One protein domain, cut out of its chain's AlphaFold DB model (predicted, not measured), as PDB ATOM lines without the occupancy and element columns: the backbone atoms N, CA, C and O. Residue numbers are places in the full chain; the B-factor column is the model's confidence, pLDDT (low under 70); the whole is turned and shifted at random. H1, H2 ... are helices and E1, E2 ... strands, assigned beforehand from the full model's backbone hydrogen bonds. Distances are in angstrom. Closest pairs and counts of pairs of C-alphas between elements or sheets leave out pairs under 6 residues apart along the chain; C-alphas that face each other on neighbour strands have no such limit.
ATOM      1  N   ARG A   3      10.653  24.216 -13.597       97.25
ATOM      2  CA  ARG A   3       9.778  24.880 -12.623       97.25
ATOM      3  C   ARG A   3       8.829  23.861 -12.013       97.25
ATOM      4  O   ARG A   3       8.300  23.026 -12.738       97.25
ATOM      5  N   ILE A   4       8.583  23.946 -10.716       96.94
ATOM      6  CA  ILE A   4       7.648  23.087  -9.994       96.94
ATOM      7  C   ILE A   4       6.583  23.967  -9.353       96.94
ATOM      8  O   ILE A   4       6.893  24.930  -8.651       96.94
ATOM      9  N   ILE A   5       5.329  23.624  -9.616       95.69
ATOM     10  CA  ILE A   5       4.145  24.211  -9.000       95.69
ATOM     11  C   ILE A   5       3.505  23.094  -8.187       95.69
ATOM     12  O   ILE A   5       3.105  22.079  -8.750       95.69
ATOM     13  N   GLY A   6       3.424  23.254  -6.872       93.31
ATOM     14  CA  GLY A   6       2.913  22.199  -5.997       93.31
ATOM     15  C   GLY A   6       2.251  22.735  -4.735       93.31
ATOM     16  O   GLY A   6       2.131  23.947  -4.584       93.31
ATOM     17  N   PRO A   7       1.848  21.864  -3.793       91.12
ATOM     18  CA  PRO A   7       1.111  22.286  -2.599       91.12
ATOM     19  C   PRO A   7       1.824  23.353  -1.749       91.12
ATOM     20  O   PRO A   7       1.172  24.260  -1.241       91.12
ATOM     21  N   ALA A   8       3.157  23.288  -1.649       90.69
ATOM     22  CA  ALA A   8       3.983  24.258  -0.922       90.69
ATOM     23  C   ALA A   8       4.314  25.523  -1.738       90.69
ATOM     24  O   ALA A   8       4.672  26.560  -1.183       90.69
ATOM     25  N   THR A   9       4.168  25.462  -3.064       91.00
ATOM     26  CA  THR A   9       4.340  26.598  -3.987       91.00
ATOM     27  C   THR A   9       3.138  26.682  -4.927       91.00
ATOM     28  O   THR A   9       3.266  26.486  -6.140       91.00
ATOM     29  N   PRO A  10       1.929  26.921  -4.380       89.69
ATOM     30  CA  PRO A  10       0.722  26.935  -5.191       89.69
ATOM     31  C   PRO A  10       0.811  28.089  -6.180       89.69
ATOM     32  O   PRO A  10       1.331  29.150  -5.835       89.69
ATOM     33  N   ARG A  11       0.276  27.907  -7.393       87.94
ATOM     34  CA  ARG A  11       0.334  28.927  -8.454       87.94
ATOM     35  C   ARG A  11      -0.174  30.287  -7.987       87.94
ATOM     36  O   ARG A  11       0.365  31.313  -8.379       87.94
ATOM     37  N   TYR A  12      -1.196  30.284  -7.142       89.50
ATOM     38  CA  TYR A  12      -1.760  31.490  -6.574       89.50
ATOM     39  C   TYR A  12      -1.842  31.391  -5.058       89.50
ATOM     40  O   TYR A  12      -2.073  30.314  -4.506       89.50
ATOM     41  N   ARG A  13      -1.710  32.535  -4.390       86.25
ATOM     42  CA  ARG A  13      -1.948  32.679  -2.952       86.25
ATOM     43  C   ARG A  13      -2.811  33.904  -2.683       86.25
ATOM     44  O   ARG A  13      -2.820  34.854  -3.463       86.25
ATOM     45  N   PHE A  14      -3.517  33.884  -1.561       88.12
ATOM     46  CA  PHE A  14      -4.223  35.062  -1.076       88.12
ATOM     47  C   PHE A  14      -3.264  35.948  -0.291       88.12
ATOM     48  O   PHE A  14      -2.618  35.495   0.652       88.12
ATOM     49  N   GLU A  15      -3.199  37.220  -0.660       88.75
ATOM     50  CA  GLU A  15      -2.410  38.228   0.038       88.75
ATOM     51  C   GLU A  15      -3.319  39.374   0.477       88.75
ATOM     52  O   GLU A  15      -4.226  39.785  -0.251       88.75
ATOM     53  N   LYS A  16      -3.117  39.880   1.696       88.19
ATOM     54  CA  LYS A  16      -3.906  41.000   2.205       88.19
ATOM     55  C   LYS A  16      -3.447  42.285   1.513       88.19
ATOM     56  O   LYS A  16      -2.313  42.713   1.696       88.19
ATOM     57  N   CYS A  17      -4.332  42.917   0.743       83.94
ATOM     58  CA  CYS A  17      -4.067  44.202   0.108       83.94
ATOM     59  C   CYS A  17      -3.924  45.288   1.189       83.94
ATOM     60  O   CYS A  17      -4.900  45.564   1.896       83.94
ATOM     61  N   PRO A  18      -2.758  45.950   1.300       79.56
ATOM     62  CA  PRO A  18      -2.504  46.915   2.369       79.56
ATOM     63  C   PRO A  18      -3.376  48.176   2.272       79.56
ATOM     64  O   PRO A  18      -3.511  48.895   3.255       79.56
ATOM     65  N   VAL A  19      -3.985  48.440   1.110       84.19
ATOM     66  CA  VAL A  19      -4.747  49.674   0.843       84.19
ATOM     67  C   VAL A  19      -6.263  49.478   0.963       84.19
ATOM     68  O   VAL A  19      -6.981  50.437   1.222       84.19
ATOM     69  N   GLN A  20      -6.774  48.259   0.760       79.94
ATOM     70  CA  GLN A  20      -8.216  48.024   0.584       79.94
ATOM     71  C   GLN A  20      -8.850  47.101   1.635       79.94
ATOM     72  O   GLN A  20     -10.029  46.792   1.499       79.94
ATOM     73  N   ASP A  21      -8.090  46.646   2.642       85.00
ATOM     74  CA  ASP A  21      -8.514  45.652   3.652       85.00
ATOM     75  C   ASP A  21      -9.229  44.425   3.040       85.00
ATOM     76  O   ASP A  21     -10.141  43.832   3.606       85.00
ATOM     77  N   LYS A  22      -8.805  44.049   1.830       89.69
ATOM     78  CA  LYS A  22      -9.317  42.918   1.050       89.69
ATOM     79  C   LYS A  22      -8.192  41.935   0.784       89.69
ATOM     80  O   LYS A  22      -7.040  42.341   0.653       89.69
ATOM     81  N   TYR A  23      -8.528  40.660   0.638       89.19
ATOM     82  CA  TYR A  23      -7.596  39.674   0.101       89.19
ATOM     83  C   TYR A  23      -7.627  39.724  -1.424       89.19
ATOM     84  O   TYR A  23      -8.699  39.720  -2.029       89.19
ATOM     85  N   ILE A  24      -6.450  39.785  -2.033       90.50
ATOM     86  CA  ILE A  24      -6.263  39.678  -3.477       90.50
ATOM     87  C   ILE A  24      -5.564  38.363  -3.793       90.50
ATOM     88  O   ILE A  24      -4.783  37.852  -2.991       90.50
ATOM     89  N   LEU A  25      -5.864  37.814  -4.965       90.62
ATOM     90  CA  LEU A  25      -5.156  36.657  -5.486       90.62
ATOM     91  C   LEU A  25      -3.887  37.148  -6.186       90.62
ATOM     92  O   LEU A  25      -3.974  37.950  -7.116       90.62
ATOM     93  N   VAL A  26      -2.725  36.684  -5.739       90.12
ATOM     94  CA  VAL A  26      -1.431  36.994  -6.358       90.12
ATOM     95  C   VAL A  26      -0.776  35.715  -6.858       90.12
ATOM     96  O   VAL A  26      -0.926  34.652  -6.252       90.12
ATOM     97  N   GLU A  27      -0.070  35.810  -7.983       90.88
ATOM     98  CA  GLU A  27       0.699  34.692  -8.526       90.88
ATOM     99  C   GLU A  27       1.956  34.470  -7.677       90.88
ATOM    100  O   GLU A  27       2.655  35.417  -7.307       90.88
ATOM    101  N   ASN A  28       2.211  33.217  -7.316       89.50
ATOM    102  CA  ASN A  28       3.371  32.827  -6.530       89.50
ATOM    103  C   ASN A  28       4.519  32.429  -7.463       89.50
ATOM    104  O   ASN A  28       4.293  31.883  -8.545       89.50
ATOM    105  N   ALA A  29       5.756  32.647  -7.024       91.81
ATOM    106  CA  ALA A  29       6.905  32.125  -7.751       91.81
ATOM    107  C   ALA A  29       6.923  30.585  -7.655       91.81
ATOM    108  O   ALA A  29       6.733  30.050  -6.557       91.81
ATOM    109  N   PRO A  30       7.147  29.863  -8.770       94.81
ATOM    110  CA  PRO A  30       7.343  28.421  -8.720       94.81
ATOM    111  C   PRO A  30       8.672  28.088  -8.032       94.81
ATOM    112  O   PRO A  30       9.587  28.911  -7.981       94.81
ATOM    113  N   PHE A  31       8.807  26.855  -7.554       96.69
ATOM    114  CA  PHE A  31      10.109  26.339  -7.147       96.69
ATOM    115  C   PHE A  31      10.945  26.006  -8.386       96.69
ATOM    116  O   PHE A  31      10.458  25.352  -9.306       96.69
ATOM    117  N   GLU A  32      12.203  26.432  -8.423       97.31
ATOM    118  CA  GLU A  32      13.081  26.218  -9.574       97.31
ATOM    119  C   GLU A  32      14.202  25.234  -9.240       97.31
ATOM    120  O   GLU A  32      14.817  25.298  -8.177       97.31
ATOM    121  N   THR A  33      14.484  24.315 -10.163       97.00
ATOM    122  CA  THR A  33      15.529  23.299  -9.998       97.00
ATOM    123  C   THR A  33      16.251  23.004 -11.314       97.00
ATOM    124  O   THR A  33      15.721  23.195 -12.410       97.00
ATOM    125  N   ALA A  34      17.494  22.533 -11.213       96.50
ATOM    126  CA  ALA A  34      18.282  22.023 -12.333       96.50
ATOM    127  C   ALA A  34      18.185  20.491 -12.504       96.50
ATOM    128  O   ALA A  34      18.995  19.927 -13.234       96.50
ATOM    129  N   ALA A  35      17.238  19.829 -11.830       97.19
ATOM    130  CA  ALA A  35      17.020  18.386 -11.924       97.19
ATOM    131  C   ALA A  35      16.876  17.896 -13.376       97.19
ATOM    132  O   ALA A  35      16.183  18.521 -14.185       97.19
ATOM    133  N   ALA A  36      17.515  16.766 -13.680       97.25
ATOM    134  CA  ALA A  36      17.461  16.125 -14.992       97.25
ATOM    135  C   ALA A  36      16.305  15.122 -15.098       97.25
ATOM    136  O   ALA A  36      15.812  14.854 -16.194       97.25
ATOM    137  N   THR A  37      15.850  14.580 -13.967       98.12
ATOM    138  CA  THR A  37      14.767  13.591 -13.911       98.12
ATOM    139  C   THR A  37      13.629  14.030 -13.000       98.12
ATOM    140  O   THR A  37      13.807  14.868 -12.109       98.12
ATOM    141  N   LEU A  38      12.452  13.429 -13.194       97.00
ATOM    142  CA  LEU A  38      11.313  13.636 -12.304       97.00
ATOM    143  C   LEU A  38      11.664  13.299 -10.849       97.00
ATOM    144  O   LEU A  38      11.380  14.087  -9.950       97.00
ATOM    145  N   GLY A  39      12.332  12.173 -10.605       97.06
ATOM    146  CA  GLY A  39      12.688  11.747  -9.255       97.06
ATOM    147  C   GLY A  39      13.654  12.700  -8.555       97.06
ATOM    148  O   GLY A  39      13.480  12.990  -7.368       97.06
ATOM    149  N   GLU A  40      14.626  13.253  -9.282       98.00
ATOM    150  CA  GLU A  40      15.505  14.302  -8.759       98.00
ATOM    151  C   GLU A  40      14.725  15.579  -8.430       98.00
ATOM    152  O   GLU A  40      14.916  16.156  -7.357       98.00
ATOM    153  N   ALA A  41      13.828  16.005  -9.323       97.69
ATOM    154  CA  ALA A  41      13.022  17.209  -9.153       97.69
ATOM    155  C   ALA A  41      12.124  17.111  -7.912       97.69
ATOM    156  O   ALA A  41      12.122  18.015  -7.072       97.69
ATOM    157  N   LEU A  42      11.420  15.985  -7.753       97.12
ATOM    158  CA  LEU A  42      10.557  15.720  -6.600       97.12
ATOM    159  C   LEU A  42      11.354  15.606  -5.302       97.12
ATOM    160  O   LEU A  42      10.914  16.121  -4.277       97.12
ATOM    161  N   THR A  43      12.540  14.996  -5.340       97.44
ATOM    162  CA  THR A  43      13.429  14.898  -4.172       97.44
ATOM    163  C   THR A  43      13.901  16.277  -3.720       97.44
ATOM    164  O   THR A  43      13.834  16.601  -2.533       97.44
ATOM    165  N   GLN A  44      14.352  17.119  -4.652       97.75
ATOM    166  CA  GLN A  44      14.798  18.479  -4.339       97.75
ATOM    167  C   GLN A  44      13.655  19.335  -3.792       97.75
ATOM    168  O   GLN A  44      13.835  20.018  -2.786       97.75
ATOM    169  N   TYR A  45      12.475  19.246  -4.405       97.00
ATOM    170  CA  TYR A  45      11.271  19.913  -3.922       97.00
ATOM    171  C   TYR A  45      10.886  19.452  -2.510       97.00
ATOM    172  O   TYR A  45      10.709  20.271  -1.610       97.00
ATOM    173  N   ALA A  46      10.809  18.139  -2.289       95.75
ATOM    174  CA  ALA A  46      10.450  17.567  -0.997       95.75
ATOM    175  C   ALA A  46      11.432  17.988   0.109       95.75
ATOM    176  O   ALA A  46      11.004  18.355   1.200       95.75
ATOM    177  N   ASN A  47      12.733  18.019  -0.188       95.75
ATOM    178  CA  ASN A  47      13.748  18.490   0.750       95.75
ATOM    179  C   ASN A  47      13.624  19.991   1.048       95.75
ATOM    180  O   ASN A  47      13.770  20.388   2.201       95.75
ATOM    181  N   ALA A  48      13.344  20.818   0.037       95.94
ATOM    182  CA  ALA A  48      13.221  22.265   0.203       95.94
ATOM    183  C   ALA A  48      12.037  22.668   1.099       95.94
ATOM    184  O   ALA A  48      12.120  23.671   1.806       95.94
ATOM    185  N   PHE A  49      10.957  21.880   1.091       94.06
ATOM    186  CA  PHE A  49       9.715  22.191   1.805       94.06
ATOM    187  C   PHE A  49       9.386  21.220   2.944       94.06
ATOM    188  O   PHE A  49       8.267  21.231   3.445       94.06
ATOM    189  N   SER A  50      10.338  20.381   3.365       94.19
ATOM    190  CA  SER A  50      10.116  19.340   4.383       94.19
ATOM    191  C   SER A  50       8.901  18.447   4.087       94.19
ATOM    192  O   SER A  50       8.185  18.022   4.993       94.19
ATOM    193  N   ALA A  51       8.674  18.132   2.816       93.88
ATOM    194  CA  ALA A  51       7.608  17.242   2.381       93.88
ATOM    195  C   ALA A  51       8.122  15.809   2.156       93.88
ATOM    196  O   ALA A  51       9.316  15.507   2.232       93.88
ATOM    197  N   SER A  52       7.200  14.893   1.891       93.56
ATOM    198  CA  SER A  52       7.463  13.564   1.351       93.56
ATOM    199  C   SER A  52       6.563  13.357   0.145       93.56
ATOM    200  O   SER A  52       5.371  13.639   0.214       93.56
ATOM    201  N   ILE A  53       7.147  12.890  -0.955       93.81
ATOM    202  CA  ILE A  53       6.426  12.508  -2.165       93.81
ATOM    203  C   ILE A  53       6.880  11.099  -2.501       93.81
ATOM    204  O   ILE A  53       8.080  10.861  -2.656       93.81
ATOM    205  N   ARG A  54       5.940  10.163  -2.575       91.81
ATOM    206  CA  ARG A  54       6.228   8.762  -2.897       91.81
ATOM    207  C   ARG A  54       5.179   8.201  -3.850       91.81
ATOM    208  O   ARG A  54       4.036   8.654  -3.781       91.81
ATOM    209  N   PRO A  55       5.536   7.231  -4.705       90.88
ATOM    210  CA  PRO A  55       4.552   6.464  -5.458       90.88
ATOM    211  C   PRO A  55       3.439   5.958  -4.535       90.88
ATOM    212  O   PRO A  55       3.714   5.526  -3.410       90.88
ATOM    213  N   PHE A  56       2.195   6.073  -4.991       87.62
ATOM    214  CA  PHE A  56       1.030   5.557  -4.284       87.62
ATOM    215  C   PHE A  56       0.551   4.276  -4.966       87.62
ATOM    216  O   PHE A  56       0.191   4.284  -6.141       87.62
ATOM    217  N   ASP A  57       0.581   3.177  -4.227       78.75
ATOM    218  CA  ASP A  57       0.231   1.820  -4.650       78.75
ATOM    219  C   ASP A  57      -1.177   1.393  -4.203       78.75
ATOM    220  O   ASP A  57      -1.591   0.262  -4.449       78.75
ATOM    221  N   GLY A  58      -1.938   2.323  -3.619       72.94
ATOM    222  CA  GLY A  58      -3.220   2.047  -2.985       72.94
ATOM    223  C   GLY A  58      -3.067   1.828  -1.482       72.94
ATOM    224  O   GLY A  58      -1.998   1.496  -0.980       72.94
ATOM    225  N   ASP A  59      -4.153   2.044  -0.752       69.56
ATOM    226  CA  ASP A  59      -4.301   1.643   0.649       69.56
ATOM    227  C   ASP A  59      -5.710   1.063   0.826       69.56
ATOM    228  O   ASP A  59      -6.598   1.337   0.012       69.56
ATOM    229  N   ASP A  60      -5.936   0.314   1.904       56.72
ATOM    230  CA  ASP A  60      -7.218  -0.306   2.261       56.72
ATOM    231  C   ASP A  60      -8.387   0.705   2.272       56.72
ATOM    232  O   ASP A  60      -9.546   0.332   2.091       56.72
ATOM    233  N   ASN A  61      -8.088   1.998   2.444       64.75
ATOM    234  CA  ASN A  61      -9.069   3.085   2.495       64.75
ATOM    235  C   ASN A  61      -9.290   3.817   1.159       64.75
ATOM    236  O   ASN A  61     -10.317   4.477   0.997       64.75
ATOM    237  N   ILE A  62      -8.343   3.745   0.216       64.88
ATOM    238  CA  ILE A  62      -8.424   4.421  -1.090       64.88
ATOM    239  C   ILE A  62      -7.938   3.443  -2.166       64.88
ATOM    240  O   ILE A  62      -6.751   3.437  -2.510       64.88
ATOM    241  N   PRO A  63      -8.840   2.596  -2.692       60.94
ATOM    242  CA  PRO A  63      -8.485   1.671  -3.752       60.94
ATOM    243  C   PRO A  63      -8.145   2.448  -5.026       60.94
ATOM    244  O   PRO A  63      -8.895   3.325  -5.463       60.94
ATOM    245  N   LEU A  64      -7.009   2.110  -5.635       64.69
ATOM    246  CA  LEU A  64      -6.695   2.562  -6.984       64.69
ATOM    247  C   LEU A  64      -7.668   1.909  -7.975       64.69
ATOM    248  O   LEU A  64      -7.955   0.715  -7.840       64.69
ATOM    249  N   PRO A  65      -8.151   2.638  -8.997       60.22
ATOM    250  CA  PRO A  65      -8.769   2.001 -10.153       60.22
ATOM    251  C   PRO A  65      -7.809   0.947 -10.724       60.22
ATOM    252  O   PRO A  65      -6.606   1.201 -10.825       60.22
ATOM    253  N   GLU A  66      -8.319  -0.241 -11.071       56.38
ATOM    254  CA  GLU A  66      -7.490  -1.339 -11.587       56.38
ATOM    255  C   GLU A  66      -6.581  -0.855 -12.730       56.38
ATOM    256  O   GLU A  66      -7.049  -0.380 -13.764       56.38
ATOM    257  N   GLY A  67      -5.265  -0.981 -12.532       55.62
ATOM    258  CA  GLY A  67      -4.250  -0.635 -13.529       55.62
ATOM    259  C   GLY A  67      -3.719   0.803 -13.489       55.62
ATOM    260  O   GLY A  67      -2.834   1.120 -14.285       55.62
ATOM    261  N   GLU A  68      -4.178   1.675 -12.584       64.75
ATOM    262  CA  GLU A  68      -3.659   3.050 -12.483       64.75
ATOM    263  C   GLU A  68      -2.476   3.182 -11.506       64.75
ATOM    264  O   GLU A  68      -2.633   3.545 -10.345       64.75
ATOM    265  N   SER A  69      -1.253   2.972 -11.999       66.81
ATOM    266  CA  SER A  69       0.004   3.257 -11.274       66.81
ATOM    267  C   SER A  69       0.522   4.675 -11.561       66.81
ATOM    268  O   SER A  69       1.664   4.853 -11.991       66.81
ATOM    269  N   LYS A  70      -0.333   5.698 -11.421       80.38
ATOM    270  CA  LYS A  70       0.019   7.080 -11.816       80.38
ATOM    271  C   LYS A  70       0.132   8.078 -10.665       80.38
ATOM    272  O   LYS A  70       0.851   9.061 -10.798       80.38
ATOM    273  N   TYR A  71      -0.518   7.813  -9.536       88.25
ATOM    274  CA  TYR A  71      -0.610   8.788  -8.451       88.25
ATOM    275  C   TYR A  71       0.553   8.722  -7.467       88.25
ATOM    276  O   TYR A  71       1.254   7.717  -7.346       88.25
ATOM    277  N   PHE A  72       0.719   9.795  -6.710       91.62
ATOM    278  CA  PHE A  72       1.689   9.900  -5.633       91.62
ATOM    279  C   PHE A  72       0.983  10.282  -4.343       91.62
ATOM    280  O   PHE A  72      -0.043  10.956  -4.343       91.62
ATOM    281  N   TYR A  73       1.567   9.882  -3.226       90.88
ATOM    282  CA  TYR A  73       1.172  10.357  -1.915       90.88
ATOM    283  C   TYR A  73       2.099  11.504  -1.511       90.88
ATOM    284  O   TYR A  73       3.323  11.338  -1.468       90.88
ATOM    285  N   TYR A  74       1.503  12.664  -1.245       92.50
ATOM    286  CA  TYR A  74       2.151  13.864  -0.735       92.50
ATOM    287  C   TYR A  74       1.859  14.007   0.759       92.50
ATOM    288  O   TYR A  74       0.703  13.965   1.176       92.50
ATOM    289  N   LEU A  75       2.898  14.248   1.552       91.94
ATOM    290  CA  LEU A  75       2.789  14.561   2.973       91.94
ATOM    291  C   LEU A  75       3.660  15.766   3.305       91.94
ATOM    292  O   LEU A  75       4.885  15.697   3.192       91.94
ATOM    293  N   ASP A  76       3.046  16.846   3.774       90.81
ATOM    294  CA  ASP A  76       3.765  17.940   4.419       90.81
ATOM    295  C   ASP A  76       4.019  17.615   5.897       90.81
ATOM    296  O   ASP A  76       3.093  17.554   6.713       90.81
ATOM    297  N   LYS A  77       5.293  17.451   6.264       86.94
ATOM    298  CA  LYS A  77       5.688  17.094   7.634       86.94
ATOM    299  C   LYS A  77       5.532  18.249   8.621       86.94
ATOM    300  O   LYS A  77       5.528  18.004   9.824       86.94
ATOM    301  N   ASN A  78       5.396  19.481   8.136       85.94
ATOM    302  CA  ASN A  78       5.138  20.654   8.969       85.94
ATOM    303  C   ASN A  78       3.634  20.925   9.150       85.94
ATOM    304  O   ASN A  78       3.270  21.882   9.831       85.94
ATOM    305  N   SER A  79       2.766  20.103   8.540       71.81
ATOM    306  CA  SER A  79       1.301  20.202   8.619       71.81
ATOM    307  C   SER A  79       0.713  21.548   8.168       71.81
ATOM    308  O   SER A  79      -0.418  21.871   8.523       71.81
ATOM    309  N   VAL A  80       1.439  22.326   7.363       75.25
ATOM    310  CA  VAL A  80       0.941  23.583   6.780       75.25
ATOM    311  C   VAL A  80      -0.006  23.282   5.616       75.25
ATOM    312  O   VAL A  80      -1.028  23.946   5.451       75.25
ATOM    313  N   HIS A  81       0.317  22.253   4.831       72.62
ATOM    314  CA  HIS A  81      -0.392  21.852   3.615       72.62
ATOM    315  C   HIS A  81      -1.082  20.481   3.724       72.62
ATOM    316  O   HIS A  81      -1.832  20.113   2.825       72.62
ATOM    317  N   GLY A  82      -0.858  19.746   4.820       84.44
ATOM    318  CA  GLY A  82      -1.488  18.450   5.089       84.44
ATOM    319  C   GLY A  82      -0.966  17.290   4.232       84.44
ATOM    320  O   GLY A  82       0.156  17.319   3.721       84.44
ATOM    321  N   GLU A  83      -1.790  16.251   4.108       87.69
ATOM    322  CA  GLU A  83      -1.550  15.076   3.264       87.69
ATOM    323  C   GLU A  83      -2.562  15.015   2.114       87.69
ATOM    324  O   GLU A  83      -3.714  15.427   2.269       87.69
ATOM    325  N   ALA A  84      -2.138  14.522   0.953       87.75
ATOM    326  CA  ALA A  84      -3.002  14.384  -0.215       87.75
ATOM    327  C   ALA A  84      -2.489  13.312  -1.182       87.75
ATOM    328  O   ALA A  84      -1.283  13.096  -1.312       87.75
ATOM    329  N   ILE A  85      -3.409  12.703  -1.930       87.88
ATOM    330  CA  ILE A  85      -3.067  11.986  -3.160       87.88
ATOM    331  C   ILE A  85      -2.994  13.013  -4.285       87.88
ATOM    332  O   ILE A  85      -3.910  13.818  -4.472       87.88
ATOM    333  N   VAL A  86      -1.888  12.988  -5.016       90.06
ATOM    334  CA  VAL A  86      -1.585  13.941  -6.078       90.06
ATOM    335  C   VAL A  86      -1.320  13.223  -7.394       90.06
ATOM    336  O   VAL A  86      -0.771  12.120  -7.417       90.06
ATOM    337  N   ASP A  87      -1.701  13.869  -8.489       91.31
ATOM    338  CA  ASP A  87      -1.252  13.536  -9.837       91.31
ATOM    339  C   ASP A  87      -0.136  14.503 -10.240       91.31
ATOM    340  O   ASP A  87      -0.081  15.660  -9.794       91.31
ATOM    341  N   ILE A  88       0.784  14.010 -11.059       93.56
ATOM    342  CA  ILE A  88       1.951  14.758 -11.496       93.56
ATOM    343  C   ILE A  88       1.923  14.883 -13.009       93.56
ATOM    344  O   ILE A  88       1.937  13.902 -13.748       93.56
ATOM    345  N   HIS A  89       1.949  16.130 -13.459       95.12
ATOM    346  CA  HIS A  89       1.889  16.487 -14.866       95.12
ATOM    347  C   HIS A  89       3.084  17.340 -15.265       95.12
ATOM    348  O   HIS A  89       3.584  18.144 -14.479       95.12
ATOM    349  N   ILE A  90       3.531  17.189 -16.508       96.00
ATOM    350  CA  ILE A  90       4.624  17.964 -17.087       96.00
ATOM    351  C   ILE A  90       4.076  18.752 -18.272       96.00
ATOM    352  O   ILE A  90       3.534  18.180 -19.218       96.00
ATOM    353  N   HIS A  91       4.249  20.068 -18.229       96.12
ATOM    354  CA  HIS A  91       3.954  20.970 -19.333       96.12
ATOM    355  C   HIS A  91       5.259  21.435 -19.968       96.12
ATOM    356  O   HIS A  91       6.075  22.100 -19.322       96.12
ATOM    357  N   ARG A  92       5.448  21.100 -21.240       94.50
ATOM    358  CA  ARG A  92       6.621  21.512 -22.010       94.50
ATOM    359  C   ARG A  92       6.408  22.878 -22.647       94.50
ATOM    360  O   ARG A  92       5.284  23.331 -22.855       94.50
ATOM    361  N   HIS A  93       7.505  23.537 -23.018       88.12
ATOM    362  CA  HIS A  93       7.441  24.862 -23.645       88.12
ATOM    363  C   HIS A  93       6.750  24.860 -25.023       88.12
ATOM    364  O   HIS A  93       6.184  25.868 -25.429       88.12
ATOM    365  N   ASN A  94       6.754  23.720 -25.721       88.38
ATOM    366  CA  ASN A  94       6.036  23.521 -26.985       88.38
ATOM    367  C   ASN A  94       4.511  23.346 -26.807       88.38
ATOM    368  O   ASN A  94       3.809  23.164 -27.799       88.38
ATOM    369  N   GLY A  95       3.997  23.397 -25.572       89.19
ATOM    370  CA  GLY A  95       2.579  23.220 -25.256       89.19
ATOM    371  C   GLY A  95       2.157  21.770 -25.018       89.19
ATOM    372  O   GLY A  95       0.985  21.533 -24.726       89.19
ATOM    373  N   GLU A  96       3.073  20.800 -25.103       94.12
ATOM    374  CA  GLU A  96       2.759  19.407 -24.779       94.12
ATOM    375  C   GLU A  96       2.455  19.233 -23.293       94.12
ATOM    376  O   GLU A  96       3.105  19.817 -22.420       94.12
ATOM    377  N   HIS A  97       1.469  18.381 -23.024       93.94
ATOM    378  CA  HIS A  97       1.060  17.975 -21.692       93.94
ATOM    379  C   HIS A  97       1.287  16.473 -21.541       93.94
ATOM    380  O   HIS A  97       0.733  15.676 -22.299       93.94
ATOM    381  N   LEU A  98       2.122  16.097 -20.578       92.88
ATOM    382  CA  LEU A  98       2.583  14.730 -20.374       92.88
ATOM    383  C   LEU A  98       2.231  14.281 -18.954       92.88
ATOM    384  O   LEU A  98       2.442  15.023 -17.996       92.88
ATOM    385  N   CYS A  99       1.729  13.055 -18.826       91.25
ATOM    386  CA  CYS A  99       1.561  12.369 -17.547       91.25
ATOM    387  C   CYS A  99       2.594  11.231 -17.502       91.25
ATOM    388  O   CYS A  99       2.387  10.210 -18.161       91.25
ATOM    389  N   PRO A 100       3.732  11.403 -16.804       90.88
ATOM    390  CA  PRO A 100       4.747  10.354 -16.676       90.88
ATOM    391  C   PRO A 100       4.302   9.208 -15.750       90.88
ATOM    392  O   PRO A 100       5.005   8.207 -15.635       90.88
ATOM    393  N   GLY A 101       3.162   9.357 -15.061       89.19
ATOM    394  CA  GLY A 101       2.762   8.469 -13.976       89.19
ATOM    395  C   GLY A 101       3.866   8.376 -12.922       89.19
ATOM    396  O   GLY A 101       4.497   9.377 -12.585       89.19
ATOM    397  N   GLN A 102       4.142   7.163 -12.445       91.75
ATOM    398  CA  GLN A 102       5.182   6.903 -11.445       91.75
ATOM    399  C   GLN A 102       6.605   6.722 -12.015       91.75
ATOM    400  O   GLN A 102       7.493   6.251 -11.301       91.75
ATOM    401  N   ASP A 103       6.867   7.095 -13.275       93.81
ATOM    402  CA  ASP A 103       8.215   7.008 -13.853       93.81
ATOM    403  C   ASP A 103       9.161   8.083 -13.283       93.81
ATOM    404  O   ASP A 103       9.320   9.184 -13.812       93.81
ATOM    405  N   MET A 104       9.850   7.733 -12.197       94.44
ATOM    406  CA  MET A 104      10.837   8.594 -11.537       94.44
ATOM    407  C   MET A 104      12.076   8.882 -12.399       94.44
ATOM    408  O   MET A 104      12.802   9.836 -12.116       94.44
ATOM    409  N   ASN A 105      12.326   8.095 -13.449       97.06
ATOM    410  CA  ASN A 105      13.453   8.294 -14.362       97.06
ATOM    411  C   ASN A 105      13.078   9.132 -15.591       97.06
ATOM    412  O   ASN A 105      13.940   9.382 -16.444       97.06
ATOM    413  N   PHE A 106      11.822   9.588 -15.674       96.44
ATOM    414  CA  PHE A 106      11.344  10.427 -16.760       96.44
ATOM    415  C   PHE A 106      12.246  11.655 -16.932       96.44
ATOM    416  O   PHE A 106      12.488  12.408 -15.983       96.44
ATOM    417  N   GLN A 107      12.746  11.847 -18.153       97.56
ATOM    418  CA  GLN A 107      13.700  12.905 -18.475       97.56
ATOM    419  C   GLN A 107      12.997  14.257 -18.591       97.56
ATOM    420  O   GLN A 107      12.109  14.446 -19.430       97.56
ATOM    421  N   LEU A 108      13.450  15.210 -17.784       96.94
ATOM    422  CA  LEU A 108      12.988  16.587 -17.817       96.94
ATOM    423  C   LEU A 108      13.876  17.421 -18.731       96.94
ATOM    424  O   LEU A 108      15.095  17.259 -18.800       96.94
ATOM    425  N   CYS A 109      13.251  18.341 -19.446       95.88
ATOM    426  CA  CYS A 109      13.923  19.301 -20.296       95.88
ATOM    427  C   CYS A 109      13.925  20.685 -19.647       95.88
ATOM    428  O   CYS A 109      13.049  21.057 -18.867       95.88
ATOM    429  N   SER A 110      14.929  21.491 -19.990       95.06
ATOM    430  CA  SER A 110      14.940  22.887 -19.561       95.06
ATOM    431  C   SER A 110      13.706  23.614 -20.104       95.06
ATOM    432  O   SER A 110      13.430  23.556 -21.298       95.06
ATOM    433  N   GLY A 111      13.006  24.336 -19.230       94.44
ATOM    434  CA  GLY A 111      11.756  25.028 -19.539       94.44
ATOM    435  C   GLY A 111      10.499  24.254 -19.140       94.44
ATOM    436  O   GLY A 111       9.428  24.864 -19.092       94.44
ATOM    437  N   ASP A 112      10.619  22.966 -18.806       96.75
ATOM    438  CA  ASP A 112       9.487  22.165 -18.342       96.75
ATOM    439  C   ASP A 112       8.900  22.736 -17.043       96.75
ATOM    440  O   ASP A 112       9.610  23.246 -16.165       96.75
ATOM    441  N   ALA A 113       7.575  22.655 -16.932       96.44
ATOM    442  CA  ALA A 113       6.831  22.955 -15.720       96.44
ATOM    443  C   ALA A 113       6.176  21.676 -15.187       96.44
ATOM    444  O   ALA A 113       5.273  21.126 -15.814       96.44
ATOM    445  N   VAL A 114       6.628  21.223 -14.023       96.81
ATOM    446  CA  VAL A 114       6.047  20.108 -13.276       96.81
ATOM    447  C   VAL A 114       4.938  20.654 -12.384       96.81
ATOM    448  O   VAL A 114       5.163  21.575 -11.600       96.81
ATOM    449  N   THR A 115       3.743  20.090 -12.490       95.44
ATOM    450  CA  THR A 115       2.606  20.424 -11.631       95.44
ATOM    451  C   THR A 115       2.304  19.238 -10.732       95.44
ATOM    452  O   THR A 115       2.088  18.135 -11.225       95.44
ATOM    453  N   ILE A 116       2.300  19.478  -9.423       94.44
ATOM    454  CA  ILE A 116       1.909  18.531  -8.379       94.44
ATOM    455  C   ILE A 116       0.546  19.003  -7.878       94.44
ATOM    456  O   ILE A 116       0.455  19.982  -7.134       94.44
ATOM    457  N   GLY A 117      -0.518  18.357  -8.337       87.50
ATOM    458  CA  GLY A 117      -1.891  18.767  -8.046       87.50
ATOM    459  C   GLY A 117      -2.679  17.647  -7.394       87.50
ATOM    460  O   GLY A 117      -2.424  16.479  -7.665       87.50
ATOM    461  N   ALA A 118      -3.655  17.991  -6.553       74.38
ATOM    462  CA  ALA A 118      -4.669  17.019  -6.153       74.38
ATOM    463  C   ALA A 118      -5.370  16.460  -7.400       74.38
ATOM    464  O   ALA A 118      -5.443  17.147  -8.423       74.38
ATOM    465  N   LEU A 119      -5.894  15.236  -7.291       63.47
ATOM    466  CA  LEU A 119      -6.760  14.642  -8.309       63.47
ATOM    467  C   LEU A 119      -7.808  15.677  -8.731       63.47
ATOM    468  O   LEU A 119      -8.622  16.105  -7.913       63.47
TER     469      LEU A 119
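What this domain is: This is residues 3 to 119 of the 121 residues of an uncharacterized protein of Hahella chejuensis (strain KCTC 2396) (UniProt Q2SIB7). A six-stranded sheet, strongly twisted and curled like part of a barrel, wraps round one helix, H1, while the hairpin E2 and E3 sticks out from this body as an arm. The arm and, at the far end, the loop of residues 56 to 71 make the longest axis. The printed part has 117 residues, with one named helix and eight named strands in the order E1 E2 E3 E4 H1 E5 E6 E7 E8; the large sheet is mixed and runs E4 E1 E8 E7 E6 E5. The class is mixed, helices and strands, with under half of the residues in named elements. The whole is compact, with a radius of gyration of the C-alphas of 15.5 A and spans of 52 by 37 by 25 A.

Where its parts are: In the large sheet, E4 is residues 31 to 33, 6.8 A long, and E1 is residues 3 to 5, 6.7 A, beginning at C-alpha 3 (9.778, 24.880, -12.623). E8, residues 113 to 118, measures 16.1 A and ends at C-alpha 118 (-4.669, 17.019, -6.153). E7, residues 83 to 91, is the longest strand at 24.0 A. E6, residues 72 to 76, measures 13.0 A, and E5, residues 51 to 55, 13.7 A. H1, residues 38 to 48, measures 15.3 A and begins at C-alpha 38 (11.313, 13.636, -12.304). E2, residues 12 to 16, measures 13.1 A, and E3, residues 23 to 27, 13.0 A.

How they stand to each other: E4 and E5 are the edge strands of the large sheet. E1 and E8 are parallel at 14 degrees, with N 5 and O 114 2.9 A apart, within hydrogen-bond range. E4 and E1 are antiparallel, with N 4 and O 31 at 2.7 A. E5, E6, E7 and E8 form a meander, each strand the antiparallel neighbour of the one before: N 52 and O 75 are at 2.8 A, N 74 and O 84 at 2.8 A, and N 89 and O 115 at 3.0 A. The pairing on E7 is staggered, with E6 over residues 83 to 86 and with E8 over residues 86 to 91. H1 is on one face of the sheet, in two layers, a helix layer and a sheet layer. The closest C-alphas of H1 and E5, Ala 46 and Ser 52, are 5.5 A apart; those of H1 and E4, Ala 41 and Thr 33, 6.6 A. In H1 every O i to N i+4 pair is within hydrogen-bond range. The hairpin E2 and E3 is antiparallel at 143 degrees, with N 13 and O 26 at 2.9 A; E2 and H1 are apart.

The domain as a whole: The C-alphas farthest apart, those of Val 19 and Glu 66, are 52.6 A apart. The printed part has no cut. The links E5 to E6 and E7 to E8 are long, with 16 and 21 residues; in the second, residues 97 to 98 pair antiparallel with residues 90 to 91 of E7. The mean pLDDT of the printed part is 88.3, and residues 59 to 69 and residue 119 are under 70.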